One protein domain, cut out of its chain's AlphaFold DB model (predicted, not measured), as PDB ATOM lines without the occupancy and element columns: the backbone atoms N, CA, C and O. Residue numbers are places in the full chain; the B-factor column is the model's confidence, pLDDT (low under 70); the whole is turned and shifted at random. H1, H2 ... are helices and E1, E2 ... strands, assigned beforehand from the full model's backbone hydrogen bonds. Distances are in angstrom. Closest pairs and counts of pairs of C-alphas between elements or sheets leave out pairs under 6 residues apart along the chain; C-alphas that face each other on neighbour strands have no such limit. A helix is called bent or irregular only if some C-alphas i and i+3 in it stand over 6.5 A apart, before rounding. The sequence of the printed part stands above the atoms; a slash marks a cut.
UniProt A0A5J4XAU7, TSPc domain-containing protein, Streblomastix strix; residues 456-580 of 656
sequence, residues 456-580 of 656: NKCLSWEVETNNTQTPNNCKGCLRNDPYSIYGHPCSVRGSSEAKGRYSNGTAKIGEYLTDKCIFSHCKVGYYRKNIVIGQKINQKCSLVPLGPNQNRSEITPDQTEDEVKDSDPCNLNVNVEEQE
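AT A GLANCE: This is residues 456 to 580 of the 656 residues of the protein "TSPc domain-containing protein" of Streblomastix strix (UniProt A0A5J4XAU7). With little regular structure, three small antiparallel two-stranded sheets, E1 with E3, E2 with E4, E5 with E6, form a row among long loops; short H1 packs on E2. The 125 printed residues have two named helices and six named strands, ordered E1 H1 E2 E3 E4 E5 E6 H2, class mixed. The whole is only just compact, close to loose: radius of gyration of the C-alphas 16.2 A, spans 49 by 37 by 34 A.

IN THESE COORDINATES: E1, residues 457 to 459, begins at C-alpha (361.024, 388.324, 260.428). H1 is 475 to 480, irregular, C-alphas 477 and 480 being 7.2 A apart. E2 is 484 to 489, E3 509 to 511, E4 518 to 522. E5, 526 to 533, 19.9 A, bends by 51 degrees at residue 530. E6, 536 to 543, spans 21.8 A. H2, 552 to 555, ends at C-alpha (392.073, 382.715, 249.936).

HOW THE PARTS SIT: N 458 and O 510 of E1 and E3 are 2.9 A apart, within hydrogen-bond range. So are N 485 and O 521 of E2 and E4, 2.8 A, and N 529 and O 540 of hairpin E5 and E6, 2.8 A. The closest C-alphas of H1 and E2, Leu 478 and Ser 484, are 6.4 A apart; those of E4 and E6, Cys 522 and Cys 541, 5.7 A. H2 and E4 are apart. H1 has 0 of 2 O i to N i+4 pairs within range, but 2 of 3 O i to N i+3; H2 is too short for the former.

THE WHOLE: The farthest C-alphas, Asn 549 and Glu 580, are 50.3 A apart. The printed part has no cut; links E1 to H1 and E2 to E3 are long. Residues 545 to 551, 553 to 559 and 573 to 580 have pLDDT under 70.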
ATOM      1  N   ASN A 456     361.067 392.941 259.609       80.75
ATOM      2  CA  ASN A 456     361.623 391.784 258.913       80.75
ATOM      3  C   ASN A 456     361.724 390.616 259.901       80.75
ATOM      4  O   ASN A 456     362.451 390.706 260.899       80.75
ATOM      5  N   LYS A 457     360.991 389.538 259.620       90.06
ATOM      6  CA  LYS A 457     361.024 388.324 260.428       90.06
ATOM      7  C   LYS A 457     362.330 387.566 260.215       90.06
ATOM      8  O   LYS A 457     363.005 387.717 259.195       90.06
ATOM      9  N   CYS A 458     362.675 386.739 261.188       91.88
ATOM     10  CA  CYS A 458     363.908 385.967 261.204       91.88
ATOM     11  C   CYS A 458     363.721 384.625 261.897       91.88
ATOM     12  O   CYS A 458     362.867 384.484 262.773       91.88
ATOM     13  N   LEU A 459     364.560 383.658 261.529       94.12
ATOM     14  CA  LEU A 459     364.742 382.444 262.324       94.12
ATOM     15  C   LEU A 459     365.639 382.763 263.528       94.12
ATOM     16  O   LEU A 459     366.502 383.641 263.455       94.12
ATOM     17  N   SER A 460     365.454 382.049 264.634       94.50
ATOM     18  CA  SER A 460     366.105 382.310 265.925       94.50
ATOM     19  C   SER A 460     367.626 382.474 265.859       94.50
ATOM     20  O   SER A 460     368.187 383.327 266.548       94.50
ATOM     21  N   TRP A 461     368.310 381.711 265.012       92.00
ATOM     22  CA  TRP A 461     369.762 381.763 264.863       92.00
ATOM     23  C   TRP A 461     370.258 382.847 263.892       92.00
ATOM     24  O   TRP A 461     371.463 383.127 263.853       92.00
ATOM     25  N   GLU A 462     369.376 383.491 263.126       92.12
ATOM     26  CA  GLU A 462     369.767 384.452 262.096       92.12
ATOM     27  C   GLU A 462     370.287 385.774 262.667       92.12
ATOM     28  O   GLU A 462     369.963 386.201 263.782       92.12
ATOM     29  N   VAL A 463     371.111 386.439 261.852       89.88
ATOM     30  CA  VAL A 463     371.698 387.750 262.150       89.88
ATOM     31  C   VAL A 463     371.640 388.627 260.907       89.88
ATOM     32  O   VAL A 463     372.353 388.356 259.941       89.88
ATOM     33  N   GLU A 464     370.825 389.680 260.906       89.38
ATOM     34  CA  GLU A 464     370.732 390.605 259.772       89.38
ATOM     35  C   GLU A 464     372.038 391.383 259.611       89.38
ATOM     36  O   GLU A 464     372.466 392.066 260.537       89.38
ATOM     37  N   THR A 465     372.652 391.303 258.431       85.88
ATOM     38  CA  THR A 465     373.926 391.968 258.113       85.88
ATOM     39  C   THR A 465     373.798 393.026 257.018       85.88
ATOM     40  O   THR A 465     374.778 393.674 256.650       85.88
ATOM     41  N   ASN A 466     372.608 393.208 256.443       80.06
ATOM     42  CA  ASN A 466     372.392 394.213 255.413       80.06
ATOM     43  C   ASN A 466     372.505 395.618 256.016       80.06
ATOM     44  O   ASN A 466     371.796 395.963 256.957       80.06
ATOM     45  N   ASN A 467     373.388 396.443 255.450       75.38
ATOM     46  CA  ASN A 467     373.674 397.810 255.903       75.38
ATOM     47  C   ASN A 467     374.192 397.926 257.352       75.38
ATOM     48  O   ASN A 467     374.287 399.035 257.865       75.38
ATOM     49  N   THR A 468     374.590 396.831 258.010       77.00
ATOM     50  CA  THR A 468     375.112 396.843 259.396       77.00
ATOM     51  C   THR A 468     376.599 397.180 259.494       77.00
ATOM     52  O   THR A 468     377.234 396.982 260.525       77.00
ATOM     53  N   GLN A 469     377.178 397.666 258.397       74.12
ATOM     54  CA  GLN A 469     378.555 398.159 258.319       74.12
ATOM     55  C   GLN A 469     378.596 399.646 257.924       74.12
ATOM     56  O   GLN A 469     379.634 400.174 257.524       74.12
ATOM     57  N   THR A 470     377.463 400.351 258.030       78.38
ATOM     58  CA  THR A 470     377.377 401.803 257.827       78.38
ATOM     59  C   THR A 470     377.558 402.558 259.149       78.38
ATOM     60  O   THR A 470     377.279 402.001 260.213       78.38
ATOM     61  N   PRO A 471     377.983 403.837 259.127       74.50
ATOM     62  CA  PRO A 471     378.025 404.661 260.337       74.50
ATOM     63  C   PRO A 471     376.693 404.601 261.098       74.50
ATOM     64  O   PRO A 471     375.632 404.610 260.477       74.50
ATOM     65  N   ASN A 472     376.750 404.528 262.430       76.94
ATOM     66  CA  ASN A 472     375.596 404.359 263.330       76.94
ATOM     67  C   ASN A 472     374.856 403.015 263.286       76.94
ATOM     68  O   ASN A 472     373.876 402.859 264.006       76.94
ATOM     69  N   ASN A 473     375.330 402.037 262.514       84.56
ATOM     70  CA  ASN A 473     374.718 400.717 262.457       84.56
ATOM     71  C   ASN A 473     375.791 399.631 262.574       84.56
ATOM     72  O   ASN A 473     376.435 399.330 261.580       84.56
ATOM     73  N   CYS A 474     376.038 399.126 263.790       88.00
ATOM     74  CA  CYS A 474     377.026 398.102 264.184       88.00
ATOM     75  C   CYS A 474     378.495 398.275 263.738       88.00
ATOM     76  O   CYS A 474     379.364 397.552 264.227       88.00
ATOM     77  N   LYS A 475     378.820 399.266 262.903       88.00
ATOM     78  CA  LYS A 475     380.168 399.523 262.382       88.00
ATOM     79  C   LYS A 475     381.212 399.741 263.478       88.00
ATOM     80  O   LYS A 475     382.345 399.281 263.355       88.00
ATOM     81  N   GLY A 476     380.831 400.379 264.587       87.25
ATOM     82  CA  GLY A 476     381.729 400.586 265.726       87.25
ATOM     83  C   GLY A 476     382.239 399.279 266.350       87.25
ATOM     84  O   GLY A 476     383.264 399.286 267.030       87.25
ATOM     85  N   CYS A 477     381.554 398.153 266.125       88.62
ATOM     86  CA  CYS A 477     381.919 396.858 266.700       88.62
ATOM     87  C   CYS A 477     383.131 396.211 266.018       88.62
ATOM     88  O   CYS A 477     383.770 395.335 266.599       88.62
ATOM     89  N   LEU A 478     383.524 396.713 264.846       87.81
ATOM     90  CA  LEU A 478     384.713 396.273 264.119       87.81
ATOM     91  C   LEU A 478     386.039 396.717 264.764       87.81
ATOM     92  O   LEU A 478     387.083 396.169 264.422       87.81
ATOM     93  N   ARG A 479     386.037 397.679 265.707       86.25
ATOM     94  CA  ARG A 479     387.266 398.313 266.250       86.25
ATOM     95  C   ARG A 479     388.344 397.335 266.727       86.25
ATOM     96  O   ARG A 479     389.525 397.629 266.606       86.25
ATOM     97  N   ASN A 480     387.945 396.197 267.291       81.50
ATOM     98  CA  ASN A 480     388.866 395.207 267.863       81.50
ATOM     99  C   ASN A 480     389.043 393.954 266.990       81.50
ATOM    100  O   ASN A 480     389.787 393.043 267.377       81.50
ATOM    101  N   ASP A 481     388.326 393.895 265.869       86.44
ATOM    102  CA  ASP A 481     388.304 392.779 264.932       86.44
ATOM    103  C   ASP A 481     387.804 393.250 263.545       86.44
ATOM    104  O   ASP A 481     386.635 393.046 263.201       86.44
ATOM    105  N   PRO A 482     388.659 393.904 262.735       86.44
ATOM    106  CA  PRO A 482     388.261 394.557 261.477       86.44
ATOM    107  C   PRO A 482     387.817 393.579 260.375       86.44
ATOM    108  O   PRO A 482     387.343 393.987 259.310       86.44
ATOM    109  N   TYR A 483     387.976 392.278 260.623       87.50
ATOM    110  CA  TYR A 483     387.597 391.202 259.713       87.50
ATOM    111  C   TYR A 483     386.342 390.460 260.165       87.50
ATOM    112  O   TYR A 483     385.944 389.492 259.522       87.50
ATOM    113  N   SER A 484     385.718 390.889 261.257       88.62
ATOM    114  CA  SER A 484     384.406 390.400 261.666       88.62
ATOM    115  C   SER A 484     383.285 391.102 260.909       88.62
ATOM    116  O   SER A 484     383.461 392.174 260.338       88.62
ATOM    117  N   ILE A 485     382.120 390.469 260.883       87.50
ATOM    118  CA  ILE A 485     380.874 391.046 260.396       87.50
ATOM    119  C   ILE A 485     379.889 390.966 261.555       87.50
ATOM    120  O   ILE A 485     379.589 389.884 262.061       87.50
ATOM    121  N   TYR A 486     379.397 392.130 261.970       90.06
ATOM    122  CA  TYR A 486     378.372 392.274 262.999       90.06
ATOM    123  C   TYR A 486     377.012 392.547 262.368       90.06
ATOM    124  O   TYR A 486     376.921 393.103 261.271       90.06
ATOM    125  N   GLY A 487     375.957 392.182 263.081       91.06
ATOM    126  CA  GLY A 487     374.594 392.430 262.648       91.06
ATOM    127  C   GLY A 487     373.574 392.323 263.773       91.06
ATOM    128  O   GLY A 487     373.940 392.155 264.938       91.06
ATOM    129  N   HIS A 488     372.299 392.424 263.417       91.25
ATOM    130  CA  HIS A 488     371.196 392.431 264.374       91.25
ATOM    131  C   HIS A 488     370.677 391.015 264.632       91.25
ATOM    132  O   HIS A 488     370.315 390.331 263.669       91.25
ATOM    133  N   PRO A 489     370.636 390.548 265.892       93.06
ATOM    134  CA  PRO A 489     370.123 389.224 266.220       93.06
ATOM    135  C   PRO A 489     368.607 389.145 266.032       93.06
ATOM    136  O   PRO A 489     367.906 390.154 266.118       93.06
ATOM    137  N   CYS A 490     368.100 387.927 265.867       93.69
ATOM    138  CA  CYS A 490     366.676 387.656 266.008       93.69
ATOM    139  C   CYS A 490     366.208 387.785 267.469       93.69
ATOM    140  O   CYS A 490     366.935 387.414 268.391       93.69
ATOM    141  N   SER A 491     364.988 388.278 267.695       92.88
ATOM    142  CA  SER A 491     364.422 388.499 269.035       92.88
ATOM    143  C   SER A 491     364.226 387.222 269.849       92.88
ATOM    144  O   SER A 491     364.288 387.257 271.073       92.88
ATOM    145  N   VAL A 492     364.039 386.095 269.166       93.56
ATOM    146  CA  VAL A 492     363.855 384.760 269.755       93.56
ATOM    147  C   VAL A 492     365.140 383.929 269.736       93.56
ATOM    148  O   VAL A 492     365.097 382.702 269.844       93.56
ATOM    149  N   ARG A 493     366.299 384.579 269.559       91.44
ATOM    150  CA  ARG A 493     367.599 383.916 269.661       91.44
ATOM    151  C   ARG A 493     367.795 383.416 271.090       91.44
ATOM    152  O   ARG A 493     367.936 384.219 272.006       91.44
ATOM    153  N   GLY A 494     367.807 382.098 271.263       85.31
ATOM    154  CA  GLY A 494     368.106 381.473 272.548       85.31
ATOM    155  C   GLY A 494     369.587 381.588 272.913       85.31
ATOM    156  O   GLY A 494     370.444 381.760 272.042       85.31
ATOM    157  N   SER A 495     369.896 381.444 274.204       82.75
ATOM    158  CA  SER A 495     371.279 381.309 274.682       82.75
ATOM    159  C   SER A 495     371.940 379.995 274.241       82.75
ATOM    160  O   SER A 495     373.164 379.920 274.176       82.75
ATOM    161  N   SER A 496     371.137 378.998 273.863       85.06
ATOM    162  CA  SER A 496     371.556 377.769 273.187       85.06
ATOM    163  C   SER A 496     370.693 377.502 271.950       85.06
ATOM    164  O   SER A 496     369.591 378.045 271.815       85.06
ATOM    165  N   GLU A 497     371.175 376.622 271.068       84.69
ATOM    166  CA  GLU A 497     370.440 376.184 269.874       84.69
ATOM    167  C   GLU A 497     369.061 375.605 270.238       84.69
ATOM    168  O   GLU A 497     368.048 375.979 269.650       84.69
ATOM    169  N   ALA A 498     369.001 374.773 271.284       87.06
ATOM    170  CA  ALA A 498     367.760 374.172 271.769       87.06
ATOM    171  C   ALA A 498     366.738 375.223 272.240       87.06
ATOM    172  O   ALA A 498     365.557 375.127 271.911       87.06
ATOM    173  N   LYS A 499     367.180 376.272 272.952       89.75
ATOM    174  CA  LYS A 499     366.288 377.357 273.407       89.75
ATOM    175  C   LYS A 499     365.732 378.189 272.244       89.75
ATOM    176  O   LYS A 499     364.633 378.740 272.350       89.75
ATOM    177  N   GLY A 500     366.463 378.255 271.131       92.19
ATOM    178  CA  GLY A 500     366.030 378.887 269.885       92.19
ATOM    179  C   GLY A 500     365.047 378.055 269.053       92.19
ATOM    180  O   GLY A 500     364.640 378.515 267.985       92.19
ATOM    181  N   ARG A 501     364.653 376.856 269.493       93.25
ATOM    182  CA  ARG A 501     363.785 375.937 268.741       93.25
ATOM    183  C   ARG A 501     362.475 375.650 269.478       93.25
ATOM    184  O   ARG A 501     362.374 375.818 270.692       93.25
ATOM    185  N   TYR A 502     361.443 375.279 268.728       92.75
ATOM    186  CA  TYR A 502     360.214 374.701 269.272       92.75
ATOM    187  C   TYR A 502     360.457 373.251 269.719       92.75
ATOM    188  O   TYR A 502     361.474 372.651 269.372       92.75
ATOM    189  N   SER A 503     359.511 372.661 270.454       89.31
ATOM    190  CA  SER A 503     359.581 371.259 270.912       89.31
ATOM    191  C   SER A 503     359.790 370.261 269.768       89.31
ATOM    192  O   SER A 503     360.514 369.283 269.924       89.31
ATOM    193  N   ASN A 504     359.219 370.551 268.597       86.56
ATOM    194  CA  ASN A 504     359.381 369.758 267.380       86.56
ATOM    195  C   ASN A 504     360.718 369.993 266.645       86.56
ATOM    196  O   ASN A 504     360.898 369.516 265.525       86.56
ATOM    197  N   GLY A 505     361.635 370.773 267.215       89.31
ATOM    198  CA  GLY A 505     362.955 371.047 266.654       89.31
ATOM    199  C   GLY A 505     363.014 372.165 265.610       89.31
ATOM    200  O   GLY A 505     364.105 372.622 265.291       89.31
ATOM    201  N   THR A 506     361.887 372.670 265.095       93.25
ATOM    202  CA  THR A 506     361.915 373.795 264.137       93.25
ATOM    203  C   THR A 506     362.369 375.095 264.802       93.25
ATOM    204  O   THR A 506     362.126 375.314 265.991       93.25
ATOM    205  N   ALA A 507     363.040 375.968 264.056       94.75
ATOM    206  CA  ALA A 507     363.535 377.238 264.572       94.75
ATOM    207  C   ALA A 507     362.376 378.184 264.932       94.75
ATOM    208  O   ALA A 507     361.410 378.338 264.180       94.75
ATOM    209  N   LYS A 508     362.485 378.857 266.086       95.69
ATOM    210  CA  LYS A 508     361.544 379.913 266.480       95.69
ATOM    211  C   LYS A 508     361.625 381.079 265.501       95.69
ATOM    212  O   LYS A 508     362.709 381.426 265.032       95.69
ATOM    213  N   ILE A 509     360.482 381.708 265.241       94.31
ATOM    214  CA  ILE A 509     360.388 382.880 264.368       94.31
ATOM    215  C   ILE A 509     360.232 384.123 265.233       94.31
ATOM    216  O   ILE A 509     359.361 384.179 266.100       94.31
ATOM    217  N   GLY A 510     361.083 385.113 264.992       92.56
ATOM    218  CA  GLY A 510     361.052 386.400 265.674       92.56
ATOM    219  C   GLY A 510     361.266 387.549 264.705       92.56
ATOM    220  O   GLY A 510     361.027 387.429 263.506       92.56
ATOM    221  N   GLU A 511     361.743 388.662 265.245       92.00
ATOM    222  CA  GLU A 511     362.003 389.906 264.523       92.00
ATOM    223  C   GLU A 511     363.433 390.368 264.803       92.00
ATOM    224  O   GLU A 511     363.961 390.143 265.896       92.00
ATOM    225  N   TYR A 512     364.089 391.006 263.832       91.06
ATOM    226  CA  TYR A 512     365.447 391.504 264.053       91.06
ATOM    227  C   TYR A 512     365.467 392.669 265.056       91.06
ATOM    228  O   TYR A 512     364.781 393.675 264.879       91.06
ATOM    229  N   LEU A 513     366.318 392.564 266.078       90.19
ATOM    230  CA  LEU A 513     366.518 393.596 267.097       90.19
ATOM    231  C   LEU A 513     367.526 394.649 266.615       90.19
ATOM    232  O   LEU A 513     368.737 394.506 266.800       90.19
ATOM    233  N   THR A 514     367.032 395.714 265.977       87.94
ATOM    234  CA  THR A 514     367.868 396.763 265.353       87.94
ATOM    235  C   THR A 514     368.684 397.601 266.344       87.94
ATOM    236  O   THR A 514     369.588 398.332 265.955       87.94
ATOM    237  N   ASP A 515     368.362 397.530 267.631       86.94
ATOM    238  CA  ASP A 515     369.049 398.220 268.724       86.94
ATOM    239  C   ASP A 515     370.259 397.441 269.275       86.94
ATOM    240  O   ASP A 515     371.055 397.998 270.042       86.94
ATOM    241  N   LYS A 516     370.426 396.173 268.871       89.12
ATOM    242  CA  LYS A 516     371.480 395.268 269.352       89.12
ATOM    243  C   LYS A 516     372.414 394.846 268.225       89.12
ATOM    244  O   LYS A 516     371.974 394.568 267.115       89.12
ATOM    245  N   CYS A 517     373.703 394.729 268.530       89.69
ATOM    246  CA  CYS A 517     374.711 394.230 267.596       89.69
ATOM    247  C   CYS A 517     375.376 392.969 268.152       89.69
ATOM    248  O   CYS A 517     375.886 392.981 269.273       89.69
ATOM    249  N   ILE A 518     375.415 391.899 267.355       90.00
ATOM    250  CA  ILE A 518     376.120 390.655 267.676       90.00
ATOM    251  C   ILE A 518     377.026 390.212 266.530       90.00
ATOM    252  O   ILE A 518     376.847 390.612 265.378       90.00
ATOM    253  N   PHE A 519     378.021 389.389 266.856       88.75
ATOM    254  CA  PHE A 519     378.894 388.775 265.864       88.75
ATOM    255  C   PHE A 519     378.078 387.839 264.960       88.75
ATOM    256  O   PHE A 519     377.366 386.968 265.457       88.75
ATOM    257  N   SER A 520     378.204 387.992 263.641       87.00
ATOM    258  CA  SER A 520     377.583 387.107 262.650       87.00
ATOM    259  C   SER A 520     378.597 386.091 262.121       87.00
ATOM    260  O   SER A 520     378.520 384.904 262.429       87.00
ATOM    261  N   HIS A 521     379.576 386.555 261.345       85.06
ATOM    262  CA  HIS A 521     380.573 385.709 260.690       85.06
ATOM    263  C   HIS A 521     381.848 386.505 260.392       85.06
ATOM    264  O   HIS A 521     381.927 387.699 260.667       85.06
ATOM    265  N   CYS A 522     382.864 385.841 259.843       83.88
ATOM    266  CA  CYS A 522     384.095 386.494 259.417       83.88
ATOM    267  C   CYS A 522     384.063 386.856 257.935       83.88
ATOM    268  O   CYS A 522     383.450 386.160 257.120       83.88
ATOM    269  N   LYS A 523     384.792 387.914 257.575       79.50
ATOM    270  CA  LYS A 523     385.152 388.190 256.191       79.50
ATOM    271  C   LYS A 523     385.851 386.972 255.597       79.50
ATOM    272  O   LYS A 523     386.583 386.225 256.244       79.50
ATOM    273  N   VAL A 524     385.619 386.814 254.309       73.25
ATOM    274  CA  VAL A 524     386.287 385.874 253.420       73.25
ATOM    275  C   VAL A 524     387.794 385.758 253.716       73.25
ATOM    276  O   VAL A 524     388.515 386.748 253.706       73.25
ATOM    277  N   GLY A 525     388.275 384.531 253.949       70.25
ATOM    278  CA  GLY A 525     389.687 384.257 254.250       70.25
ATOM    279  C   GLY A 525     390.060 384.363 255.734       70.25
ATOM    280  O   GLY A 525     391.230 384.178 256.084       70.25
ATOM    281  N   TYR A 526     389.074 384.601 256.599       78.88
ATOM    282  CA  TYR A 526     389.189 384.557 258.052       78.88
ATOM    283  C   TYR A 526     388.175 383.557 258.622       78.88
ATOM    284  O   TYR A 526     387.119 383.328 258.039       78.88
ATOM    285  N   TYR A 527     388.494 382.953 259.764       76.00
ATOM    286  CA  TYR A 527     387.629 382.012 260.468       76.00
ATOM    287  C   TYR A 527     387.346 382.469 261.897       76.00
ATOM    288  O   TYR A 527     388.184 383.108 262.538       76.00
ATOM    289  N   ARG A 528     386.161 382.115 262.407       80.69
ATOM    290  CA  ARG A 528     385.748 382.400 263.786       80.69
ATOM    291  C   ARG A 528     386.565 381.544 264.751       80.69
ATOM    292  O   ARG A 528     386.578 380.322 264.631       80.69
ATOM    293  N   LYS A 529     387.215 382.190 265.713       81.19
ATOM    294  CA  LYS A 529     387.987 381.559 266.779       81.19
ATOM    295  C   LYS A 529     387.503 382.064 268.133       81.19
ATOM    296  O   LYS A 529     387.474 383.273 268.368       81.19
ATOM    297  N   ASN A 530     387.177 381.131 269.022       81.19
ATOM    298  CA  ASN A 530     386.918 381.433 270.423       81.19
ATOM    299  C   ASN A 530     388.256 381.739 271.111       81.19
ATOM    300  O   ASN A 530     389.220 380.974 271.009       81.19
ATOM    301  N   ILE A 531     388.336 382.886 271.773       79.44
ATOM    302  CA  ILE A 531     389.485 383.306 272.568       79.44
ATOM    303  C   ILE A 531     389.039 383.582 273.999       79.44
ATOM    304  O   ILE A 531     388.010 384.204 274.241       79.44
ATOM    305  N   VAL A 532     389.834 383.132 274.960       78.38
ATOM    306  CA  VAL A 532     389.564 383.367 276.378       78.38
ATOM    307  C   VAL A 532     390.272 384.656 276.787       78.38
ATOM    308  O   VAL A 532     391.499 384.741 276.718       78.38
ATOM    309  N   ILE A 533     389.509 385.675 277.185       76.38
ATOM    310  CA  ILE A 533     390.033 386.921 277.758       76.38
ATOM    311  C   ILE A 533     389.564 386.985 279.215       76.38
ATOM    312  O   ILE A 533     388.416 387.321 279.506       76.38
ATOM    313  N   GLY A 534     390.454 386.638 280.148       82.50
ATOM    314  CA  GLY A 534     390.086 386.469 281.557       82.50
ATOM    315  C   GLY A 534     389.198 385.236 281.746       82.50
ATOM    316  O   GLY A 534     389.609 384.138 281.394       82.50
ATOM    317  N   GLN A 535     387.992 385.419 282.292       74.12
ATOM    318  CA  GLN A 535     386.973 384.362 282.425       74.12
ATOM    319  C   GLN A 535     385.908 384.398 281.316       74.12
ATOM    320  O   GLN A 535     385.030 383.545 281.290       74.12
ATOM    321  N   LYS A 536     385.967 385.372 280.394       74.50
ATOM    322  CA  LYS A 536     384.991 385.502 279.304       74.50
ATOM    323  C   LYS A 536     385.534 384.893 278.013       74.50
ATOM    324  O   LYS A 536     386.667 385.174 277.612       74.50
ATOM    325  N   ILE A 537     384.703 384.097 277.344       74.25
ATOM    326  CA  ILE A 537     384.951 383.640 275.975       74.25
ATOM    327  C   ILE A 537     384.492 384.753 275.034       74.25
ATOM    328  O   ILE A 537     383.351 385.200 275.095       74.25
ATOM    329  N   ASN A 538     385.395 385.227 274.182       79.81
ATOM    330  CA  ASN A 538     385.109 386.212 273.151       79.81
ATOM    331  C   ASN A 538     385.398 385.611 271.770       79.81
ATOM    332  O   ASN A 538     386.218 384.704 271.635       79.81
ATOM    333  N   GLN A 539     384.737 386.114 270.736       83.31
ATOM    334  CA  GLN A 539     384.868 385.612 269.372       83.31
ATOM    335  C   GLN A 539     385.684 386.586 268.542       83.31
ATOM    336  O   GLN A 539     385.437 387.789 268.573       83.31
ATOM    337  N   LYS A 540     386.671 386.058 267.814       86.81
ATOM    338  CA  LYS A 540     387.482 386.847 266.887       86.81
ATOM    339  C   LYS A 540     387.708 386.146 265.562       86.81
ATOM    340  O   LYS A 540     387.791 384.920 265.502       86.81
ATOM    341  N   CYS A 541     387.896 386.929 264.514       86.56
ATOM    342  CA  CYS A 541     388.299 386.459 263.208       86.56
ATOM    343  C   CYS A 541     389.815 386.285 263.140       86.56
ATOM    344  O   CYS A 541     390.602 387.199 263.372       86.56
ATOM    345  N   SER A 542     390.234 385.061 262.837       83.12
ATOM    346  CA  SER A 542     391.633 384.679 262.652       83.12
ATOM    347  C   SER A 542     391.894 384.355 261.187       83.12
ATOM    348  O   SER A 542     391.047 383.770 260.522       83.12
ATOM    349  N   LEU A 543     393.069 384.717 260.669       78.19
ATOM    350  CA  LEU A 543     393.457 384.409 259.288       78.19
ATOM    351  C   LEU A 543     393.442 382.901 259.032       78.19
ATOM    352  O   LEU A 543     394.046 382.140 259.791       78.19
ATOM    353  N   VAL A 544     392.828 382.483 257.925       71.50
ATOM    354  CA  VAL A 544     392.920 381.095 257.464       71.50
ATOM    355  C   VAL A 544     394.390 380.787 257.107       71.50
ATOM    356  O   VAL A 544     395.023 381.565 256.372       71.50
ATOM    357  N   PRO A 545     394.976 379.695 257.639       62.50
ATOM    358  CA  PRO A 545     396.324 379.266 257.274       62.50
ATOM    359  C   PRO A 545     396.443 379.010 255.767       62.50
ATOM    360  O   PRO A 545     395.516 378.492 255.151       62.50
ATOM    361  N   LEU A 546     397.585 379.369 255.171       53.75
ATOM    362  CA  LEU A 546     397.860 379.014 253.776       53.75
ATOM    363  C   LEU A 546     398.322 377.566 253.698       53.75
ATOM    364  O   LEU A 546     399.181 377.141 254.472       53.75
ATOM    365  N   GLY A 547     397.786 376.841 252.723       47.41
ATOM    366  CA  GLY A 547     398.370 375.593 252.272       47.41
ATOM    367  C   GLY A 547     399.654 375.829 251.461       47.41
ATOM    368  O   GLY A 547     399.916 376.946 250.999       47.41
ATOM    369  N   PRO A 548     400.462 374.781 251.243       36.41
ATOM    370  CA  PRO A 548     401.631 374.860 250.370       36.41
ATOM    371  C   PRO A 548     401.232 375.271 248.944       36.41
ATOM    372  O   PRO A 548     400.226 374.791 248.426       36.41
ATOM    373  N   ASN A 549     402.027 376.146 248.320       43.31
ATOM    374  CA  ASN A 549     401.813 376.715 246.976       43.31
ATOM    375  C   ASN A 549     400.579 377.624 246.810       43.31
ATOM    376  O   ASN A 549     400.223 377.953 245.681       43.31
ATOM    377  N   GLN A 550     399.947 378.063 247.904       48.81
ATOM    378  CA  GLN A 550     398.846 379.027 247.842       48.81
ATOM    379  C   GLN A 550     399.327 380.459 247.999       48.81
ATOM    380  O   GLN A 550     400.144 380.769 248.870       48.81
ATOM    381  N   ASN A 551     398.733 381.355 247.216       59.81
ATOM    382  CA  ASN A 551     398.915 382.784 247.414       59.81
ATOM    383  C   ASN A 551     397.799 383.345 248.295       59.81
ATOM    384  O   ASN A 551     396.635 382.962 248.182       59.81
ATOM    385  N   ARG A 552     398.135 384.319 249.148       71.38
ATOM    386  CA  ARG A 552     397.161 384.979 250.037       71.38
ATOM    387  C   ARG A 552     395.952 385.533 249.279       71.38
ATOM    388  O   ARG A 552     394.835 385.397 249.766       71.38
ATOM    389  N   SER A 553     396.168 386.073 248.081       64.94
ATOM    390  CA  SER A 553     395.127 386.630 247.207       64.94
ATOM    391  C   SER A 553     394.088 385.610 246.727       64.94
ATOM    392  O   SER A 553     393.012 385.995 246.284       64.94
ATOM    393  N   GLU A 554     394.381 384.312 246.813       57.72
ATOM    394  CA  GLU A 554     393.478 383.240 246.379       57.72
ATOM    395  C   GLU A 554     392.463 382.877 247.471       57.72
ATOM    396  O   GLU A 554     391.344 382.471 247.160       57.72
ATOM    397  N   ILE A 555     392.849 383.066 248.737       59.09
ATOM    398  CA  ILE A 555     392.073 382.715 249.936       59.09
ATOM    399  C   ILE A 555     391.408 383.951 250.550       59.09
ATOM    400  O   ILE A 555     390.251 383.891 250.974       59.09
ATOM    401  N   THR A 556     392.129 385.072 250.547       67.62
ATOM    402  CA  THR A 556     391.728 386.370 251.095       67.62
ATOM    403  C   THR A 556     391.823 387.428 249.980       67.62
ATOM    404  O   THR A 556     392.765 388.219 249.963       67.62
ATOM    405  N   PRO A 557     390.906 387.417 248.991       57.88
ATOM    406  CA  PRO A 557     390.931 388.344 247.855       57.88
ATOM    407  C   PRO A 557     390.761 389.814 248.258       57.88
ATOM    408  O   PRO A 557     391.205 390.692 247.524       57.88
ATOM    409  N   ASP A 558     390.141 390.074 249.409       64.44
ATOM    410  CA  ASP A 558     389.932 391.406 249.956       64.44
ATOM    411  C   ASP A 558     390.478 391.458 251.391       64.44
ATOM    412  O   ASP A 558     390.016 390.725 252.267       64.44
ATOM    413  N   GLN A 559     391.500 392.287 251.607       68.19
ATOM    414  CA  GLN A 559     392.086 392.576 252.924       68.19
ATOM    415  C   GLN A 559     391.843 394.027 253.343       68.19
ATOM    416  O   GLN A 559     392.488 394.521 254.265       68.19
ATOM    417  N   THR A 560     390.947 394.725 252.646       74.69
ATOM    418  CA  THR A 560     390.652 396.119 252.939       74.69
ATOM    419  C   THR A 560     389.950 396.190 254.291       74.69
ATOM    420  O   THR A 560     388.910 395.563 254.528       74.69
ATOM    421  N   GLU A 561     390.562 396.924 255.212       79.69
ATOM    422  CA  GLU A 561     389.973 397.200 256.515       79.69
ATOM    423  C   GLU A 561     388.956 398.326 256.367       79.69
ATOM    424  O   GLU A 561     389.196 399.318 255.674       79.69
ATOM    425  N   ASP A 562     387.804 398.163 257.012       78.88
ATOM    426  CA  ASP A 562     386.812 399.225 257.058       78.88
ATOM    427  C   ASP A 562     387.320 400.331 257.982       78.88
ATOM    428  O   ASP A 562     387.709 400.078 259.122       78.88
ATOM    429  N   GLU A 563     387.301 401.576 257.511       81.69
ATOM    430  CA  GLU A 563     387.633 402.718 258.359       81.69
ATOM    431  C   GLU A 563     386.541 402.882 259.429       81.69
ATOM    432  O   GLU A 563     385.395 403.216 259.104       81.69
ATOM    433  N   VAL A 564     386.889 402.653 260.698       85.50
ATOM    434  CA  VAL A 564     385.994 402.830 261.851       85.50
ATOM    435  C   VAL A 564     386.360 404.119 262.576       85.50
ATOM    436  O   VAL A 564     387.510 404.309 262.967       85.50
ATOM    437  N   LYS A 565     385.385 405.004 262.780       85.38
ATOM    438  CA  LYS A 565     385.583 406.280 263.482       85.38
ATOM    439  C   LYS A 565     385.224 406.136 264.956       85.38
ATOM    440  O   LYS A 565     384.360 405.337 265.312       85.38
ATOM    441  N   ASP A 566     385.810 406.956 265.827       80.06
ATOM    442  CA  ASP A 566     385.455 406.987 267.260       80.06
ATOM    443  C   ASP A 566     383.982 407.349 267.508       80.06
ATOM    444  O   ASP A 566     383.392 406.943 268.506       80.06
ATOM    445  N   SER A 567     383.356 408.058 266.566       81.38
ATOM    446  CA  SER A 567     381.931 408.386 266.606       81.38
ATOM    447  C   SER A 567     381.008 407.216 266.265       81.38
ATOM    448  O   SER A 567     379.812 407.332 266.504       81.38
ATOM    449  N   ASP A 568     381.513 406.119 265.688       82.69
ATOM    450  CA  ASP A 568     380.669 404.981 265.314       82.69
ATOM    451  C   ASP A 568     380.215 404.225 266.583       82.69
ATOM    452  O   ASP A 568     381.049 403.673 267.309       82.69
ATOM    453  N   PRO A 569     378.914 404.182 266.909       79.06
ATOM    454  CA  PRO A 569     378.434 403.474 268.084       79.06
ATOM    455  C   PRO A 569     378.568 401.961 267.898       79.06
ATOM    456  O   PRO A 569     378.489 401.421 266.791       79.06
ATOM    457  N   CYS A 570     378.750 401.273 269.018       82.12
ATOM    458  CA  CYS A 570     378.683 399.826 269.095       82.12
ATOM    459  C   CYS A 570     377.922 399.449 270.358       82.12
ATOM    460  O   CYS A 570     378.443 399.597 271.463       82.12
ATOM    461  N   ASN A 571     376.687 398.986 270.183       77.44
ATOM    462  CA  ASN A 571     375.872 398.480 271.278       77.44
ATOM    463  C   ASN A 571     376.011 396.953 271.334       77.44
ATOM    464  O   ASN A 571     375.135 396.208 270.892       77.44
ATOM    465  N   LEU A 572     377.186 396.493 271.776       71.56
ATOM    466  CA  LEU A 572     377.418 395.076 272.052       71.56
ATOM    467  C   LEU A 572     376.666 394.720 273.322       71.56
ATOM    468  O   LEU A 572     377.044 395.171 274.403       71.56
ATOM    469  N   ASN A 573     375.649 393.873 273.204       59.62
ATOM    470  CA  ASN A 573     375.089 393.256 274.390       59.62
ATOM    471  C   ASN A 573     375.955 392.043 274.746       59.62
ATOM    472  O   ASN A 573     375.925 391.024 274.059       59.62
ATOM    473  N   VAL A 574     376.773 392.176 275.790       48.09
ATOM    474  CA  VAL A 574     377.574 391.081 276.361       48.09
ATOM    475  C   VAL A 574     376.863 390.567 277.610       48.09
ATOM    476  O   VAL A 574     377.474 390.497 278.666       48.09
ATOM    477  N   ASN A 575     375.573 390.251 277.514       41.19
ATOM    478  CA  ASN A 575     374.822 389.673 278.625       41.19
ATOM    479  C   ASN A 575     374.088 388.423 278.139       41.19
ATOM    480  O   ASN A 575     373.025 388.502 277.532       41.19
ATOM    481  N   VAL A 576     374.705 387.273 278.412       44.53
ATOM    482  CA  VAL A 576     374.063 385.947 278.427       44.53
ATOM    483  C   VAL A 576     373.255 385.762 279.731       44.53
ATOM    484  O   VAL A 576     372.471 384.834 279.833       44.53
ATOM    485  N   GLU A 577     373.394 386.667 280.708       40.12
ATOM    486  CA  GLU A 577     372.897 386.480 282.082       40.12
ATOM    487  C   GLU A 577     371.522 387.129 282.367       40.12
ATOM    488  O   GLU A 577     370.803 386.658 283.237       40.12
ATOM    489  N   GLU A 578     371.084 388.158 281.627       40.06
ATOM    490  CA  GLU A 578     369.815 388.866 281.932       40.06
ATOM    491  C   GLU A 578     368.538 388.119 281.499       40.06
ATOM    492  O   GLU A 578     367.439 388.549 281.837       40.06
ATOM    493  N   GLN A 579     368.656 386.994 280.786       43.16
ATOM    494  CA  GLN A 579     367.510 386.124 280.484       43.16
ATOM    495  C   GLN A 579     367.240 385.082 281.581       43.16
ATOM    496  O   GLN A 579     366.109 384.625 281.695       43.16
ATOM    497  N   GLU A 580     368.204 384.770 282.456       43.62
ATOM    498  CA  GLU A 580     368.012 383.749 283.504       43.62
ATOM    499  C   GLU A 580     366.997 384.157 284.588       43.62
ATOM    500  O   GLU A 580     366.478 383.296 285.299       43.62
TER     501      GLU A 580